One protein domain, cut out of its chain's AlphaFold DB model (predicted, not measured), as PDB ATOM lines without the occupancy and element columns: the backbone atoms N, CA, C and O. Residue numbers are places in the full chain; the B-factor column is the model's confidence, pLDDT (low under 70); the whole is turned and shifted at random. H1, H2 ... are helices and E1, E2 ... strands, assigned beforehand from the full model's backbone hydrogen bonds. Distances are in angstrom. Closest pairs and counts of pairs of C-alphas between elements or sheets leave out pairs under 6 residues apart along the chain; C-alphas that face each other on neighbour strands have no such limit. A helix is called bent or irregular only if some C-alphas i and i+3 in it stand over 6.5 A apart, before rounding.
ATOM      1  N   PRO A  34     255.670 200.287  92.581       71.75
ATOM      2  CA  PRO A  34     255.598 201.658  92.129       71.75
ATOM      3  C   PRO A  34     256.586 202.526  92.923       71.75
ATOM      4  O   PRO A  34     256.395 202.770  94.112       71.75
ATOM      5  N   ALA A  35     257.620 203.042  92.268       83.31
ATOM      6  CA  ALA A  35     258.504 204.061  92.815       83.31
ATOM      7  C   ALA A  35     258.065 205.447  92.324       83.31
ATOM      8  O   ALA A  35     257.876 205.667  91.133       83.31
ATOM      9  N   ALA A  36     257.882 206.409  93.226       86.69
ATOM     10  CA  ALA A  36     257.473 207.764  92.853       86.69
ATOM     11  C   ALA A  36     258.690 208.675  92.764       86.69
ATOM     12  O   ALA A  36     259.421 208.820  93.739       86.69
ATOM     13  N   ALA A  37     258.894 209.332  91.636       88.62
ATOM     14  CA  ALA A  37     259.927 210.336  91.510       88.62
ATOM     15  C   ALA A  37     259.383 211.741  91.667       88.62
ATOM     16  O   ALA A  37     258.260 212.015  91.264       88.62
ATOM     17  N   ASP A  38     260.192 212.629  92.225       87.75
ATOM     18  CA  ASP A  38     259.884 214.038  92.404       87.75
ATOM     19  C   ASP A  38     261.157 214.890  92.285       87.75
ATOM     20  O   ASP A  38     262.287 214.398  92.267       87.75
ATOM     21  N   GLN A  39     260.994 216.209  92.180       85.50
ATOM     22  CA  GLN A  39     262.123 217.130  92.291       85.50
ATOM     23  C   GLN A  39     262.215 217.690  93.700       85.50
ATOM     24  O   GLN A  39     261.314 218.383  94.173       85.50
ATOM     25  N   ARG A  40     263.369 217.501  94.337       81.75
ATOM     26  CA  ARG A  40     263.650 218.047  95.666       81.75
ATOM     27  C   ARG A  40     264.721 219.110  95.615       81.75
ATOM     28  O   ARG A  40     265.690 219.019  94.866       81.75
ATOM     29  N   ARG A  41     264.566 220.143  96.447       74.19
ATOM     30  CA  ARG A  41     265.654 221.098  96.679       74.19
ATOM     31  C   ARG A  41     266.754 220.424  97.477       74.19
ATOM     32  O   ARG A  41     266.495 219.854  98.532       74.19
ATOM     33  N   THR A  42     267.978 220.547  96.989       65.81
ATOM     34  CA  THR A  42     269.153 220.097  97.728       65.81
ATOM     35  C   THR A  42     269.441 221.029  98.905       65.81
ATOM     36  O   THR A  42     269.177 222.231  98.858       65.81
ATOM     37  N   GLU A  43     270.044 220.500  99.973       59.84
ATOM     38  CA  GLU A  43     270.420 221.301 101.150       59.84
ATOM     39  C   GLU A  43     271.485 222.375 100.841       59.84
ATOM     40  O   GLU A  43     271.699 223.293 101.634       59.84
ATOM     41  N   SER A  44     272.151 222.283  99.682       50.31
ATOM     42  CA  SER A  44     273.267 223.147  99.287       50.31
ATOM     43  C   SER A  44     272.883 224.308  98.349       50.31
ATOM     44  O   SER A  44     273.779 225.061  97.951       50.31
ATOM     45  N   GLY A  45     271.602 224.526  98.013       51.66
ATOM     46  CA  GLY A  45     271.204 225.681  97.195       51.66
ATOM     47  C   GLY A  45     269.759 225.672  96.683       51.66
ATOM     48  O   GLY A  45     268.937 224.867  97.095       51.66
ATOM     49  N   ASP A  46     269.451 226.581  95.751       60.97
ATOM     50  CA  ASP A  46     268.177 226.594  95.005       60.97
ATOM     51  C   ASP A  46     268.140 225.538  93.874       60.97
ATOM     52  O   ASP A  46     267.208 225.516  93.068       60.97
ATOM     53  N   GLU A  47     269.158 224.680  93.792       69.06
ATOM     54  CA  GLU A  47     269.270 223.625  92.791       69.06
ATOM     55  C   GLU A  47     268.342 222.462  93.157       69.06
ATOM     56  O   GLU A  47     268.406 221.902  94.259       69.06
ATOM     57  N   ARG A  48     267.433 222.156  92.227       77.69
ATOM     58  CA  ARG A  48     266.523 221.017  92.308       77.69
ATOM     59  C   ARG A  48     267.233 219.793  91.747       77.69
ATOM     60  O   ARG A  48     267.795 219.861  90.661       77.69
ATOM     61  N   THR A  49     267.178 218.698  92.483       85.12
ATOM     62  CA  THR A  49     267.620 217.385  92.028       85.12
ATOM     63  C   THR A  49     266.400 216.497  91.920       85.12
ATOM     64  O   THR A  49     265.559 216.476  92.820       85.12
ATOM     65  N   TYR A  50     266.298 215.790  90.806       89.06
ATOM     66  CA  TYR A  50     265.305 214.749  90.644       89.06
ATOM     67  C   TYR A  50     265.700 213.538  91.488       89.06
ATOM     68  O   TYR A  50     266.848 213.084  91.443       89.06
ATOM     69  N   VAL A  51     264.768 213.036  92.282       90.19
ATOM     70  CA  VAL A  51     264.976 211.867  93.126       90.19
ATOM     71  C   VAL A  51     263.843 210.882  92.910       90.19
ATOM     72  O   VAL A  51     262.723 211.278  92.609       90.19
ATOM     73  N   VAL A  52     264.136 209.600  93.091       91.06
ATOM     74  CA  VAL A  52     263.136 208.535  93.073       91.06
ATOM     75  C   VAL A  52     262.952 208.012  94.491       91.06
ATOM     76  O   VAL A  52     263.933 207.674  95.151       91.06
ATOM     77  N   ASN A  53     261.715 207.957  94.979       90.06
ATOM     78  CA  ASN A  53     261.361 207.288  96.223       90.06
ATOM     79  C   ASN A  53     261.517 205.778  96.038       90.06
ATOM     80  O   ASN A  53     260.764 205.161  95.290       90.06
ATOM     81  N   ILE A  54     262.488 205.208  96.744       88.31
ATOM     82  CA  ILE A  54     262.828 203.785  96.712       88.31
ATOM     83  C   ILE A  54     262.580 203.122  98.071       88.31
ATOM     84  O   ILE A  54     263.187 202.100  98.366       88.31
ATOM     85  N   THR A  55     261.731 203.704  98.924       86.44
ATOM     86  CA  THR A  55     261.480 203.200 100.289       86.44
ATOM     87  C   THR A  55     261.041 201.738 100.266       86.44
ATOM     88  O   THR A  55     261.732 200.890 100.827       86.44
ATOM     89  N   ASP A  56     259.974 201.434  99.528       81.50
ATOM     90  CA  ASP A  56     259.420 200.078  99.427       81.50
ATOM     91  C   ASP A  56     260.429 199.096  98.809       81.50
ATOM     92  O   ASP A  56     260.490 197.918  99.165       81.50
ATOM     93  N   LEU A  57     261.272 199.601  97.904       80.50
ATOM     94  CA  LEU A  57     262.309 198.815  97.255       80.50
ATOM     95  C   LEU A  57     263.446 198.457  98.222       80.50
ATOM     96  O   LEU A  57     263.886 197.309  98.257       80.50
ATOM     97  N   VAL A  58     263.900 199.413  99.032       79.31
ATOM     98  CA  VAL A  58     264.942 199.211 100.052       79.31
ATOM     99  C   VAL A  58     264.481 198.210 101.107       79.31
ATOM    100  O   VAL A  58     265.260 197.340 101.493       79.31
ATOM    101  N   GLU A  59     263.224 198.300 101.546       76.44
ATOM    102  CA  GLU A  59     262.655 197.390 102.546       76.44
ATOM    103  C   GLU A  59     262.598 195.935 102.056       76.44
ATOM    104  O   GLU A  59     262.805 195.018 102.850       76.44
ATOM    105  N   ARG A  60     262.353 195.713 100.757       72.75
ATOM    106  CA  ARG A  60     262.237 194.370 100.163       72.75
ATOM    107  C   ARG A  60     263.561 193.764  99.701       72.75
ATOM    108  O   ARG A  60     263.692 192.546  99.715       72.75
ATOM    109  N   THR A  61     264.518 194.586  99.275       72.88
ATOM    110  CA  THR A  61     265.783 194.119  98.663       72.88
ATOM    111  C   THR A  61     266.977 194.127  99.618       72.88
ATOM    112  O   THR A  61     268.082 193.778  99.216       72.88
ATOM    113  N   GLU A  62     266.766 194.514 100.883       71.69
ATOM    114  CA  GLU A  62     267.794 194.551 101.935       71.69
ATOM    115  C   GLU A  62     269.075 195.298 101.512       71.69
ATOM    116  O   GLU A  62     270.197 194.874 101.812       71.69
ATOM    117  N   LEU A  63     268.920 196.433 100.812       72.00
ATOM    118  CA  LEU A  63     270.052 197.271 100.407       72.00
ATOM    119  C   LEU A  63     270.955 197.594 101.616       72.00
ATOM    120  O   LEU A  63     270.461 197.845 102.721       72.00
ATOM    121  N   PRO A  64     272.291 197.607 101.433       71.38
ATOM    122  CA  PRO A  64     273.205 197.893 102.528       71.38
ATOM    123  C   PRO A  64     272.945 199.298 103.091       71.38
ATOM    124  O   PRO A  64     272.576 200.190 102.332       71.38
ATOM    125  N   PRO A  65     273.159 199.524 104.401       71.25
ATOM    126  CA  PRO A  65     272.876 200.813 105.028       71.25
ATOM    127  C   PRO A  65     273.771 201.916 104.450       71.25
ATOM    128  O   PRO A  65     274.988 201.736 104.366       71.25
ATOM    129  N   ASP A  66     273.173 203.065 104.116       77.19
ATOM    130  CA  ASP A  66     273.836 204.211 103.468       77.19
ATOM    131  C   ASP A  66     274.598 203.837 102.170       77.19
ATOM    132  O   ASP A  66     275.813 204.066 102.065       77.19
ATOM    133  N   PRO A  67     273.919 203.232 101.170       84.50
ATOM    134  CA  PRO A  67     274.573 202.757  99.963       84.50
ATOM    135  C   PRO A  67     274.954 203.928  99.049       84.50
ATOM    136  O   PRO A  67     274.215 204.908  98.879       84.50
ATOM    137  N   ILE A  68     276.117 203.799  98.409       87.12
ATOM    138  CA  ILE A  68     276.441 204.569  97.208       87.12
ATOM    139  C   ILE A  68     276.043 203.692  96.034       87.12
ATOM    140  O   ILE A  68     276.460 202.543  95.970       87.12
ATOM    141  N   ILE A  69     275.220 204.223  95.144       88.69
ATOM    142  CA  ILE A  69     274.722 203.530  93.960       88.69
ATOM    143  C   ILE A  69     275.324 204.154  92.702       88.69
ATOM    144  O   ILE A  69     275.591 205.358  92.692       88.69
ATOM    145  N   ASP A  70     275.529 203.364  91.652       89.88
ATOM    146  CA  ASP A  70     275.733 203.890  90.296       89.88
ATOM    147  C   ASP A  70     274.437 203.809  89.503       89.88
ATOM    148  O   ASP A  70     273.668 202.869  89.696       89.88
ATOM    149  N   TRP A  71     274.226 204.763  88.600       90.69
ATOM    150  CA  TRP A  71     273.107 204.741  87.661       90.69
ATOM    151  C   TRP A  71     273.574 204.407  86.252       90.69
ATOM    152  O   TRP A  71     274.612 204.875  85.789       90.69
ATOM    153  N   SER A  72     272.736 203.677  85.532       86.12
ATOM    154  CA  SER A  72     272.873 203.417  84.104       86.12
ATOM    155  C   SER A  72     271.497 203.382  83.443       86.12
ATOM    156  O   SER A  72     270.474 203.326  84.128       86.12
ATOM    157  N   THR A  73     271.473 203.455  82.117       81.19
ATOM    158  CA  THR A  73     270.283 203.138  81.325       81.19
ATOM    159  C   THR A  73     270.451 201.755  80.729       81.19
ATOM    160  O   THR A  73     271.551 201.382  80.308       81.19
ATOM    161  N   ASP A  74     269.362 201.002  80.709       75.12
ATOM    162  CA  ASP A  74     269.286 199.743  79.994       75.12
ATOM    163  C   ASP A  74     268.377 199.905  78.778       75.12
ATOM    164  O   ASP A  74     267.207 200.262  78.914       75.12
ATOM    165  N   ASP A  75     268.951 199.660  77.599       64.19
ATOM    166  CA  ASP A  75     268.295 199.801  76.296       64.19
ATOM    167  C   ASP A  75     267.900 198.424  75.716       64.19
ATOM    168  O   ASP A  75     267.725 198.282  74.502       64.19
ATOM    169  N   ARG A  76     267.872 197.360  76.538       57.00
ATOM    170  CA  ARG A  76     267.539 195.999  76.078       57.00
ATOM    171  C   ARG A  76     266.104 195.874  75.550       57.00
ATOM    172  O   ARG A  76     265.885 195.020  74.689       57.00
ATOM    173  N   ASP A  77     265.202 196.758  75.982       55.12
ATOM    174  CA  ASP A  77     263.796 196.803  75.574       55.12
ATOM    175  C   ASP A  77     263.396 198.095  74.846       55.12
ATOM    176  O   ASP A  77     264.197 199.010  74.655       55.12
ATOM    177  N   ALA A  78     262.144 198.141  74.372       60.72
ATOM    178  CA  ALA A  78     261.584 199.273  73.632       60.72
ATOM    179  C   ALA A  78     261.508 200.573  74.455       60.72
ATOM    180  O   ALA A  78     261.510 201.652  73.857       60.72
ATOM    181  N   ASP A  79     261.489 200.462  75.785       68.62
ATOM    182  CA  ASP A  79     261.320 201.568  76.719       68.62
ATOM    183  C   ASP A  79     262.581 201.761  77.584       68.62
ATOM    184  O   ASP A  79     263.134 200.785  78.103       68.62
ATOM    185  N   PRO A  80     263.064 203.006  77.761       74.62
ATOM    186  CA  PRO A  80     264.288 203.276  78.505       74.62
ATOM    187  C   PRO A  80     264.100 202.996  80.000       74.62
ATOM    188  O   PRO A  80     263.309 203.652  80.682       74.62
ATOM    189  N   MET A  81     264.888 202.064  80.536       83.19
ATOM    190  CA  MET A  81     264.860 201.704  81.954       83.19
ATOM    191  C   MET A  81     266.035 202.337  82.702       83.19
ATOM    192  O   MET A  81     267.184 202.270  82.261       83.19
ATOM    193  N   LEU A  82     265.767 202.923  83.873       87.56
ATOM    194  CA  LEU A  82     266.825 203.354  84.783       87.56
ATOM    195  C   LEU A  82     267.254 202.179  85.657       87.56
ATOM    196  O   LEU A  82     266.448 201.657  86.417       87.56
ATOM    197  N   VAL A  83     268.525 201.801  85.610       87.31
ATOM    198  CA  VAL A  83     269.071 200.719  86.435       87.31
ATOM    199  C   VAL A  83     270.076 201.289  87.413       87.31
ATOM    200  O   VAL A  83     270.917 202.113  87.036       87.31
ATOM    201  N   PHE A  84     270.013 200.836  88.663       86.50
ATOM    202  CA  PHE A  84     271.023 201.179  89.650       86.50
ATOM    203  C   PHE A  84     271.556 199.957  90.391       86.50
ATOM    204  O   PHE A  84     270.861 198.960  90.589       86.50
ATOM    205  N   ALA A  85     272.809 200.059  90.827       86.12
ATOM    206  CA  ALA A  85     273.474 199.017  91.597       86.12
ATOM    207  C   ALA A  85     274.259 199.620  92.770       86.12
ATOM    208  O   ALA A  85     274.884 200.672  92.599       86.12
ATOM    209  N   PRO A  86     274.256 198.983  93.955       85.31
ATOM    210  CA  PRO A  86     275.109 199.395  95.062       85.31
ATOM    211  C   PRO A  86     276.586 199.153  94.726       85.31
ATOM    212  O   PRO A  86     276.964 198.084  94.253       85.31
ATOM    213  N   LEU A  87     277.430 200.140  95.017       83.88
ATOM    214  CA  LEU A  87     278.867 200.103  94.776       83.88
ATOM    215  C   LEU A  87     279.645 199.779  96.056       83.88
ATOM    216  O   LEU A  87     279.429 200.421  97.095       83.88
ATOM    217  N   PRO A  88     280.623 198.859  95.998       83.12
ATOM    218  CA  PRO A  88     281.592 198.699  97.067       83.12
ATOM    219  C   PRO A  88     282.580 199.887  97.103       83.12
ATOM    220  O   PRO A  88     282.813 200.544  96.084       83.12
ATOM    221  N   PRO A  89     283.201 200.187  98.264       83.12
ATOM    222  CA  PRO A  89     284.019 201.389  98.447       83.12
ATOM    223  C   PRO A  89     285.180 201.573  97.465       83.12
ATOM    224  O   PRO A  89     285.603 202.700  97.224       83.12
ATOM    225  N   ASP A  90     285.730 200.478  96.952       86.75
ATOM    226  CA  ASP A  90     286.849 200.445  96.015       86.75
ATOM    227  C   ASP A  90     286.446 200.628  94.546       86.75
ATOM    228  O   ASP A  90     287.325 200.882  93.727       86.75
ATOM    229  N   GLU A  91     285.150 200.584  94.225       84.56
ATOM    230  CA  GLU A  91     284.619 200.790  92.866       84.56
ATOM    231  C   GLU A  91     283.988 202.183  92.676       84.56
ATOM    232  O   GLU A  91     283.748 202.608  91.548       84.56
ATOM    233  N   ILE A  92     283.772 202.943  93.761       85.00
ATOM    234  CA  ILE A  92     283.132 204.275  93.722       85.00
ATOM    235  C   ILE A  92     283.854 205.248  92.784       85.00
ATOM    236  O   ILE A  92     283.203 206.016  92.078       85.00
ATOM    237  N   ASP A  93     285.188 205.250  92.799       87.62
ATOM    238  CA  ASP A  93     285.987 206.193  92.007       87.62
ATOM    239  C   ASP A  93     285.956 205.877  90.496       87.62
ATOM    240  O   ASP A  93     286.261 206.757  89.688       87.62
ATOM    241  N   ASP A  94     285.584 204.648  90.121       85.88
ATOM    242  CA  ASP A  94     285.524 204.169  88.734       85.88
ATOM    243  C   ASP A  94     284.100 204.221  88.138       85.88
ATOM    244  O   ASP A  94     283.935 204.091  86.922       85.88
ATOM    245  N   ALA A  95     283.079 204.442  88.973       84.56
ATOM    246  CA  ALA A  95     281.678 204.540  88.572       84.56
ATOM    247  C   ALA A  95     281.374 205.800  87.745       84.56
ATOM    248  O   ALA A  95     281.957 206.871  87.950       84.56
ATOM    249  N   ALA A  96     280.420 205.692  86.817       85.94
ATOM    250  CA  ALA A  96     280.095 206.786  85.901       85.94
ATOM    251  C   ALA A  96     279.293 207.894  86.595       85.94
ATOM    252  O   ALA A  96     279.555 209.088  86.409       85.94
ATOM    253  N   PHE A  97     278.330 207.496  87.421       88.19
ATOM    254  CA  PHE A  97     277.383 208.368  88.092       88.19
ATOM    255  C   PHE A  97     277.142 207.956  89.556       88.19
ATOM    256  O   PHE A  97     275.988 207.777  89.960       88.19
ATOM    257  N   PRO A  98     278.186 207.898  90.405       89.81
ATOM    258  CA  PRO A  98     278.014 207.549  91.805       89.81
ATOM    259  C   PRO A  98     277.109 208.571  92.512       89.81
ATOM    260  O   PRO A  98     277.301 209.798  92.433       89.81
ATOM    261  N   ARG A  99     276.097 208.063  93.214       90.81
ATOM    262  CA  ARG A  99     275.108 208.833  93.973       90.81
ATOM    263  C   ARG A  99     274.895 208.205  95.335       90.81
ATOM    264  O   ARG A  99     274.861 206.993  95.483       90.81
ATOM    265  N   ARG A 100     274.749 209.053  96.349       89.38
ATOM    266  CA  ARG A 100     274.401 208.605  97.693       89.38
ATOM    267  C   ARG A 100     272.890 208.603  97.841       89.38
ATOM    268  O   ARG A 100     272.255 209.595  97.481       89.38
ATOM    269  N   VAL A 101     272.344 207.523  98.383       89.38
ATOM    270  CA  VAL A 101     270.933 207.473  98.766       89.38
ATOM    271  C   VAL A 101     270.674 208.454  99.917       89.38
ATOM    272  O   VAL A 101     271.514 208.655 100.793       89.38
ATOM    273  N   ILE A 102     269.528 209.126  99.873       88.69
ATOM    274  CA  ILE A 102     269.097 210.119 100.854       88.69
ATOM    275  C   ILE A 102     268.049 209.469 101.753       88.69
ATOM    276  O   ILE A 102     266.930 209.206 101.321       88.69
ATOM    277  N   GLU A 103     268.405 209.253 103.013       87.75
ATOM    278  CA  GLU A 103     267.472 208.799 104.044       87.75
ATOM    279  C   GLU A 103     266.889 210.003 104.790       87.75
ATOM    280  O   GLU A 103     267.613 210.885 105.261       87.75
ATOM    281  N   THR A 104     265.563 210.050 104.894       85.12
ATOM    282  CA  THR A 104     264.811 211.078 105.624       85.12
ATOM    283  C   THR A 104     263.770 210.423 106.527       85.12
ATOM    284  O   THR A 104     263.462 209.245 106.365       85.12
ATOM    285  N   ASP A 105     263.177 211.189 107.446       85.69
ATOM    286  CA  ASP A 105     262.064 210.695 108.275       85.69
ATOM    287  C   ASP A 105     260.847 210.251 107.429       85.69
ATOM    288  O   ASP A 105     260.060 209.418 107.872       85.69
ATOM    289  N   ASP A 106     260.717 210.790 106.210       84.38
ATOM    290  CA  ASP A 106     259.612 210.550 105.274       84.38
ATOM    291  C   ASP A 106     259.954 209.496 104.193       84.38
ATOM    292  O   ASP A 106     259.252 209.393 103.184       84.38
ATOM    293  N   GLY A 107     261.058 208.752 104.351       88.38
ATOM    294  CA  GLY A 107     261.454 207.651 103.463       88.38
ATOM    295  C   GLY A 107     262.862 207.769 102.872       88.38
ATOM    296  O   GLY A 107     263.652 208.645 103.248       88.38
ATOM    297  N   THR A 108     263.146 206.888 101.912       88.81
ATOM    298  CA  THR A 108     264.455 206.695 101.275       88.81
ATOM    299  C   THR A 108     264.410 207.060  99.792       88.81
ATOM    300  O   THR A 108     263.549 206.588  99.049       88.81
ATOM    301  N   TYR A 109     265.350 207.897  99.344       90.06
ATOM    302  CA  TYR A 109     265.320 208.518  98.019       90.06
ATOM    303  C   TYR A 109     266.647 208.366  97.276       90.06
ATOM    304  O   TYR A 109     267.711 208.657  97.820       90.06
ATOM    305  N   ALA A 110     266.589 207.975  96.006       90.38
ATOM    306  CA  ALA A 110     267.745 207.812  95.137       90.38
ATOM    307  C   ALA A 110     267.860 208.997  94.159       90.38
ATOM    308  O   ALA A 110     266.976 209.179  93.320       90.38
ATOM    309  N   PRO A 111     268.916 209.829  94.236       91.19
ATOM    310  CA  PRO A 111     269.090 210.951  93.315       91.19
ATOM    311  C   PRO A 111     269.494 210.464  91.928       91.19
ATOM    312  O   PRO A 111     270.502 209.768  91.808       91.19
ATOM    313  N   VAL A 112     268.772 210.884  90.889       90.62
ATOM    314  CA  VAL A 112     269.066 210.494  89.503       90.62
ATOM    315  C   VAL A 112     269.909 211.580  88.823       90.62
ATOM    316  O   VAL A 112     269.618 212.770  88.969       90.62
ATOM    317  N   PRO A 113     270.976 211.224  88.090       89.31
ATOM    318  CA  PRO A 113     271.736 212.173  87.292       89.31
ATOM    319  C   PRO A 113     270.876 212.855  86.223       89.31
ATOM    320  O   PRO A 113     270.307 212.206  85.352       89.31
ATOM    321  N   ASP A 114     270.885 214.184  86.239       86.69
ATOM    322  CA  ASP A 114     270.270 215.053  85.233       86.69
ATOM    323  C   ASP A 114     270.572 214.657  83.777       86.69
ATOM    324  O   ASP A 114     269.711 214.804  82.909       86.69
ATOM    325  N   ASP A 115     271.790 214.176  83.510       84.75
ATOM    326  CA  ASP A 115     272.205 213.756  82.171       84.75
ATOM    327  C   ASP A 115     271.380 212.554  81.683       84.75
ATOM    328  O   ASP A 115     270.942 212.566  80.542       84.75
ATOM    329  N   LEU A 116     271.069 211.575  82.543       85.62
ATOM    330  CA  LEU A 116     270.243 210.412  82.178       85.62
ATOM    331  C   LEU A 116     268.776 210.792  81.943       85.62
ATOM    332  O   LEU A 116     268.081 210.190  81.127       85.62
ATOM    333  N   LEU A 117     268.309 211.825  82.643       85.25
ATOM    334  CA  LEU A 117     266.924 212.275  82.558       85.25
ATOM    335  C   LEU A 117     266.652 213.085  81.292       85.25
ATOM    336  O   LEU A 117     265.576 212.961  80.724       85.25
ATOM    337  N   ARG A 118     267.600 213.925  80.859       81.94
ATOM    338  CA  ARG A 118     267.397 214.879  79.752       81.94
ATOM    339  C   ARG A 118     267.753 214.339  78.369       81.94
ATOM    340  O   ARG A 118     267.437 214.999  77.380       81.94
ATOM    341  N   ILE A 119     268.474 213.223  78.287       79.50
ATOM    342  CA  ILE A 119     268.805 212.593  77.002       79.50
ATOM    343  C   ILE A 119     267.513 212.126  76.321       79.50
ATOM    344  O   ILE A 119     266.586 211.719  77.010       79.50
ATOM    345  N   ASP A 120     267.453 212.214  74.987       74.56
ATOM    346  CA  ASP A 120     266.303 211.763  74.192       74.56
ATOM    347  C   ASP A 120     265.848 210.342  74.596       74.56
ATOM    348  O   ASP A 120     266.709 209.518  74.918       74.56
ATOM    349  N   PRO A 121     264.539 210.020  74.509       68.19
ATOM    350  CA  PRO A 121     263.977 208.741  74.969       68.19
ATOM    351  C   PRO A 121     264.699 207.485  74.455       68.19
ATOM    352  O   PRO A 121     264.730 206.458  75.112       68.19
ATOM    353  N   SER A 122     265.353 207.562  73.292       64.69
ATOM    354  CA  SER A 122     266.134 206.452  72.731       64.69
ATOM    355  C   SER A 122     267.433 206.120  73.483       64.69
ATOM    356  O   SER A 122     268.173 205.244  73.040       64.69
ATOM    357  N   SER A 123     267.823 206.903  74.492       65.06
ATOM    358  CA  SER A 123     269.089 206.742  75.234       65.06
ATOM    359  C   SER A 123     269.022 207.288  76.676       65.06
ATOM    360  O   SER A 123     270.057 207.521  77.298       65.06
ATOM    361  N   GLY A 124     267.821 207.588  77.176       76.25
ATOM    362  CA  GLY A 124     267.539 208.258  78.447       76.25
ATOM    363  C   GLY A 124     266.030 208.438  78.613       76.25
ATOM    364  O   GLY A 124     265.271 207.836  77.869       76.25
ATOM    365  N   LEU A 125     265.572 209.269  79.553       79.06
ATOM    366  CA  LEU A 125     264.125 209.434  79.790       79.06
ATOM    367  C   LEU A 125     263.463 210.591  79.021       79.06
ATOM    368  O   LEU A 125     262.246 210.708  79.007       79.06
ATOM    369  N   GLY A 126     264.217 211.501  78.408       81.62
ATOM    370  CA  GLY A 126     263.647 212.646  77.687       81.62
ATOM    371  C   GLY A 126     262.831 213.622  78.550       81.62
ATOM    372  O   GLY A 126     262.029 214.392  78.020       81.62
ATOM    373  N   ILE A 127     263.024 213.627  79.872       81.88
ATOM    374  CA  ILE A 127     262.266 214.451  80.818       81.88
ATOM    375  C   ILE A 127     262.762 215.899  80.787       81.88
ATOM    376  O   ILE A 127     263.909 216.209  81.132       81.88
ATOM    377  N   ASP A 128     261.855 216.828  80.476       84.19
ATOM    378  CA  ASP A 128     262.098 218.255  80.682       84.19
ATOM    379  C   ASP A 128     261.938 218.624  82.162       84.19
ATOM    380  O   ASP A 128     260.859 218.969  82.650       84.19
ATOM    381  N   LEU A 129     263.058 218.605  82.883       82.69
ATOM    382  CA  LEU A 129     263.110 218.968  84.298       82.69
ATOM    383  C   LEU A 129     262.648 220.410  84.588       82.69
ATOM    384  O   LEU A 129     262.300 220.704  85.728       82.69
ATOM    385  N   ALA A 130     262.630 221.321  83.610       81.31
ATOM    386  CA  ALA A 130     262.106 222.671  83.826       81.31
ATOM    387  C   ALA A 130     260.569 222.731  83.777       81.31
ATOM    388  O   ALA A 130     259.983 223.651  84.349       81.31
ATOM    389  N   ALA A 131     259.936 221.776  83.090       82.62
ATOM    390  CA  ALA A 131     258.486 221.669  82.933       82.62
ATOM    391  C   ALA A 131     257.847 220.627  83.867       82.62
ATOM    392  O   ALA A 131     256.625 220.520  83.905       82.62
ATOM    393  N   TYR A 132     258.668 219.879  84.604       84.81
ATOM    394  CA  TYR A 132     258.230 218.858  85.545       84.81
ATOM    395  C   TYR A 132     257.366 219.437  86.676       84.81
ATOM    396  O   TYR A 132     257.755 220.417  87.318       84.81
ATOM    397  N   ASP A 133     256.218 218.806  86.917       87.12
ATOM    398  CA  ASP A 133     255.259 219.181  87.957       87.12
ATOM    399  C   ASP A 133     255.551 218.406  89.250       87.12
ATOM    400  O   ASP A 133     255.400 217.188  89.310       87.12
ATOM    401  N   ASP A 134     255.992 219.116  90.290       83.81
ATOM    402  CA  ASP A 134     256.298 218.549  91.603       83.81
ATOM    403  C   ASP A 134     255.051 218.071  92.368       83.81
ATOM    404  O   ASP A 134     255.172 217.202  93.231       83.81
ATOM    405  N   ASP A 135     253.860 218.573  92.026       87.25
ATOM    406  CA  ASP A 135     252.593 218.123  92.613       87.25
ATOM    407  C   ASP A 135     252.003 216.895  91.883       87.25
ATOM    408  O   ASP A 135     251.075 216.259  92.392       87.25
ATOM    409  N   ASN A 136     252.543 216.537  90.710       88.19
ATOM    410  CA  ASN A 136     252.138 215.378  89.912       88.19
ATOM    411  C   ASN A 136     253.357 214.502  89.560       88.19
ATOM    412  O   ASN A 136     253.831 214.528  88.420       88.19
ATOM    413  N   PRO A 137     253.893 213.744  90.534       89.06
ATOM    414  CA  PRO A 137     255.132 212.998  90.366       89.06
ATOM    415  C   PRO A 137     255.040 211.911  89.286       89.06
ATOM    416  O   PRO A 137     253.960 211.402  88.983       89.06
ATOM    417  N   LEU A 138     256.194 211.521  88.738       88.50
ATOM    418  CA  LEU A 138     256.301 210.438  87.756       88.50
ATOM    419  C   LEU A 138     256.470 209.131  88.521       88.50
ATOM    420  O   LEU A 138     257.370 209.021  89.347       88.50
ATOM    421  N   LEU A 139     255.606 208.163  88.259       89.12
ATOM    422  CA  LEU A 139     255.649 206.834  88.845       89.12
ATOM    423  C   LEU A 139     256.415 205.889  87.924       89.12
ATOM    424  O   LEU A 139     256.240 205.903  86.704       89.12
ATOM    425  N   PHE A 140     257.236 205.063  88.546       87.75
ATOM    426  CA  PHE A 140     258.063 204.042  87.935       87.75
ATOM    427  C   PHE A 140     257.615 202.679  88.421       87.75
ATOM    428  O   PHE A 140     257.225 202.550  89.573       87.75
ATOM    429  N   GLU A 141     257.734 201.669  87.584       85.12
ATOM    430  CA  GLU A 141     257.574 200.269  87.941       85.12
ATOM    431  C   GLU A 141     258.955 199.664  88.170       85.12
ATOM    432  O   GLU A 141     259.839 199.753  87.318       85.12
ATOM    433  N   ALA A 142     259.178 199.106  89.358       81.25
ATOM    434  CA  ALA A 142     260.427 198.431  89.653       81.25
ATOM    435  C   ALA A 142     260.447 197.052  89.004       81.25
ATOM    436  O   ALA A 142     259.525 196.259  89.187       81.25
ATOM    437  N   VAL A 143     261.546 196.765  88.320       74.94
ATOM    438  CA  VAL A 143     261.843 195.468  87.726       74.94
ATOM    439  C   VAL A 143     263.090 194.946  88.416       74.94
ATOM    440  O   VAL A 143     264.149 195.573  88.363       74.94
ATOM    441  N   ALA A 144     262.972 193.823  89.114       67.88
ATOM    442  CA  ALA A 144     264.129 193.143  89.674       67.88
ATOM    443  C   ALA A 144     264.632 192.113  88.659       67.88
ATOM    444  O   ALA A 144     263.853 191.382  88.062       67.88
ATOM    445  N   THR A 145     265.942 192.054  88.460       59.44
ATOM    446  CA  THR A 145     266.595 190.914  87.813       59.44
ATOM    447  C   THR A 145     267.541 190.261  88.813       59.44
ATOM    448  O   THR A 145     267.876 190.866  89.833       59.44
ATOM    449  N   ASP A 146     268.027 189.056  88.506       51.41
ATOM    450  CA  ASP A 146     268.983 188.319  89.352       51.41
ATOM    451  C   ASP A 146     270.242 189.130  89.732       51.41
ATOM    452  O   ASP A 146     270.936 188.793  90.693       51.41
ATOM    453  N   GLU A 147     270.563 190.192  88.983       51.03
ATOM    454  CA  GLU A 147     271.802 190.962  89.132       51.03
ATOM    455  C   GLU A 147     271.586 192.450  89.473       51.03
ATOM    456  O   GLU A 147     272.511 193.085  89.983       51.03
ATOM    457  N   THR A 148     270.408 193.036  89.214       63.53
ATOM    458  CA  THR A 148     270.197 194.498  89.306       63.53
ATOM    459  C   THR A 148     268.743 194.892  89.553       63.53
ATOM    460  O   THR A 148     267.829 194.154  89.196       63.53
ATOM    461  N   ILE A 149     268.523 196.099  90.087       74.94
ATOM    462  CA  ILE A 149     267.186 196.693  90.167       74.94
ATOM    463  C   ILE A 149     267.035 197.776  89.095       74.94
ATOM    464  O   ILE A 149     267.804 198.741  89.052       74.94
ATOM    465  N   GLY A 150     266.023 197.607  88.250       82.38
ATOM    466  CA  GLY A 150     265.571 198.553  87.242       82.38
ATOM    467  C   GLY A 150     264.295 199.289  87.649       82.38
ATOM    468  O   GLY A 150     263.520 198.824  88.483       82.38
ATOM    469  N   LEU A 151     264.087 200.462  87.063       85.88
ATOM    470  CA  LEU A 151     262.927 201.326  87.238       85.88
ATOM    471  C   LEU A 151     262.458 201.788  85.857       85.88
ATOM    472  O   LEU A 151     263.138 202.576  85.191       85.88
ATOM    473  N   LEU A 152     261.295 201.298  85.442       86.00
ATOM    474  CA  LEU A 152     260.658 201.632  84.176       86.00
ATOM    475  C   LEU A 152     259.676 202.793  84.379       86.00
ATOM    476  O   LEU A 152     258.826 202.701  85.261       86.00
ATOM    477  N   PRO A 153     259.749 203.899  83.625       83.81
ATOM    478  CA  PRO A 153     258.772 204.974  83.756       83.81
ATOM    479  C   PRO A 153     257.391 204.510  83.260       83.81
ATOM    480  O   PRO A 153     257.251 204.078  82.122       83.81
ATOM    481  N   ALA A 154     256.358 204.634  84.096       84.06
ATOM    482  CA  ALA A 154     255.018 204.139  83.772       84.06
ATOM    483  C   ALA A 154     254.036 205.283  83.474       84.06
ATOM    484  O   ALA A 154     253.508 205.429  82.369       84.06
ATOM    485  N   ARG A 155     253.767 206.129  84.475       87.38
ATOM    486  CA  ARG A 155     252.734 207.179  84.400       87.38
ATOM    487  C   ARG A 155     252.920 208.250  85.458       87.38
ATOM    488  O   ARG A 155     253.524 208.003  86.492       87.38
ATOM    489  N   PHE A 156     252.332 209.417  85.260       88.31
ATOM    490  CA  PHE A 156     252.217 210.437  86.296       88.31
ATOM    491  C   PHE A 156     251.148 210.063  87.338       88.31
ATOM    492  O   PHE A 156     250.265 209.238  87.084       88.31
ATOM    493  N   ALA A 157     251.217 210.662  88.528       86.81
ATOM    494  CA  ALA A 157     250.304 210.380  89.639       86.81
ATOM    495  C   ALA A 157     248.822 210.671  89.327       86.81
ATOM    496  O   ALA A 157     247.932 210.086  89.945       86.81
TER     497      ALA A 157
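Overview. This is residues 34 to 157 of the 335 residues of an uncharacterized protein of Natrialba asiatica (strain ATCC 700177 / DSM 12278 / JCM 9576 / FERM P-10747 / NBRC 102637 / 172P1) (UniProt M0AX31). What shape do these atoms make? One strongly twisted sheet of eight strands curls like part of a barrel and folds back on itself, with E3, E4, E8 and E7 in one leaf, E2, E6 and E5 in the other, and E1 as the hinge. Residues 99 to 100, in the link before E5, pair with E3 at the other edge, and of two short helices H1 is on the sheet while H2 only grazes it. What is it made of? The printed part has 124 residues, is mostly strand, and runs E1 E2 H1 E3 E4 E5 E6 H2 E7 E8; across the antiparallel sheet the order is E3 E4 E8 E7 E1 E2 E6 E5. How large is it? It is compact, with a radius of gyration of the C-alphas of 13.8 A, and rounded, spanning 37 by 35 by 28 A.

Arrangement. What does the hinge pair with? E1, residues 34 to 41, forms a hairpin with E2, residues 48 to 53, with N 38 and O 51 within hydrogen-bond range at 2.9 A. Over its residues 34 to 37, E1 pairs with E7, residues 138 to 144, with N 35 and O 140 at 2.8 A. How do the leaves continue? E7 forms a hairpin with E8, residues 149 to 156 (N 152 to O 141, 2.8 A); E8 neighbours E4, residues 81 to 86 (N 151 to O 82, 2.7 A), which forms a hairpin with edge strand E3, residues 68 to 74 (N 72 to O 83, 2.8 A). E2 neighbours E6, residues 107 to 111 (N 110 to O 52, 2.8 A), which forms a hairpin with edge strand E5, residues 102 to 104 (N 109 to O 102, 2.8 A). Do the leaves meet? In this folded sheet, one sheet bent back on itself, they face each other with 15 pairs of C-alphas within 11 A. Where are the helices? H1, residues 55 to 61, is on the sheet, its closest C-alphas with E6 being those of Thr 55 and Thr 108, 4.7 A. H2, residues 114 to 118, only grazes the sheet with residues 114 to 117 and is apart from H1; in both helices every O i to N i+4 pair is within hydrogen-bond range.

Along the chain. Where do the first and last strands lie? E1 begins at C-alpha 34 (255.598, 201.658, 92.129), and E8 ends at C-alpha 156 (252.217, 210.437, 86.296). Which elements are longest? From first to last C-alpha, E1 measures 22.4 A, E8 20.7 A, E3 19.3 A and E7 19.1 A.

Size, cuts and confidence. Which links are long? E4 to E5, with 15 residues, and H2 to E7, with 19; the printed part has no cut. Where is confidence low? Residues 42 to 47, 75 to 79, 121 to 123 and 144 to 148 are under 70 in pLDDT.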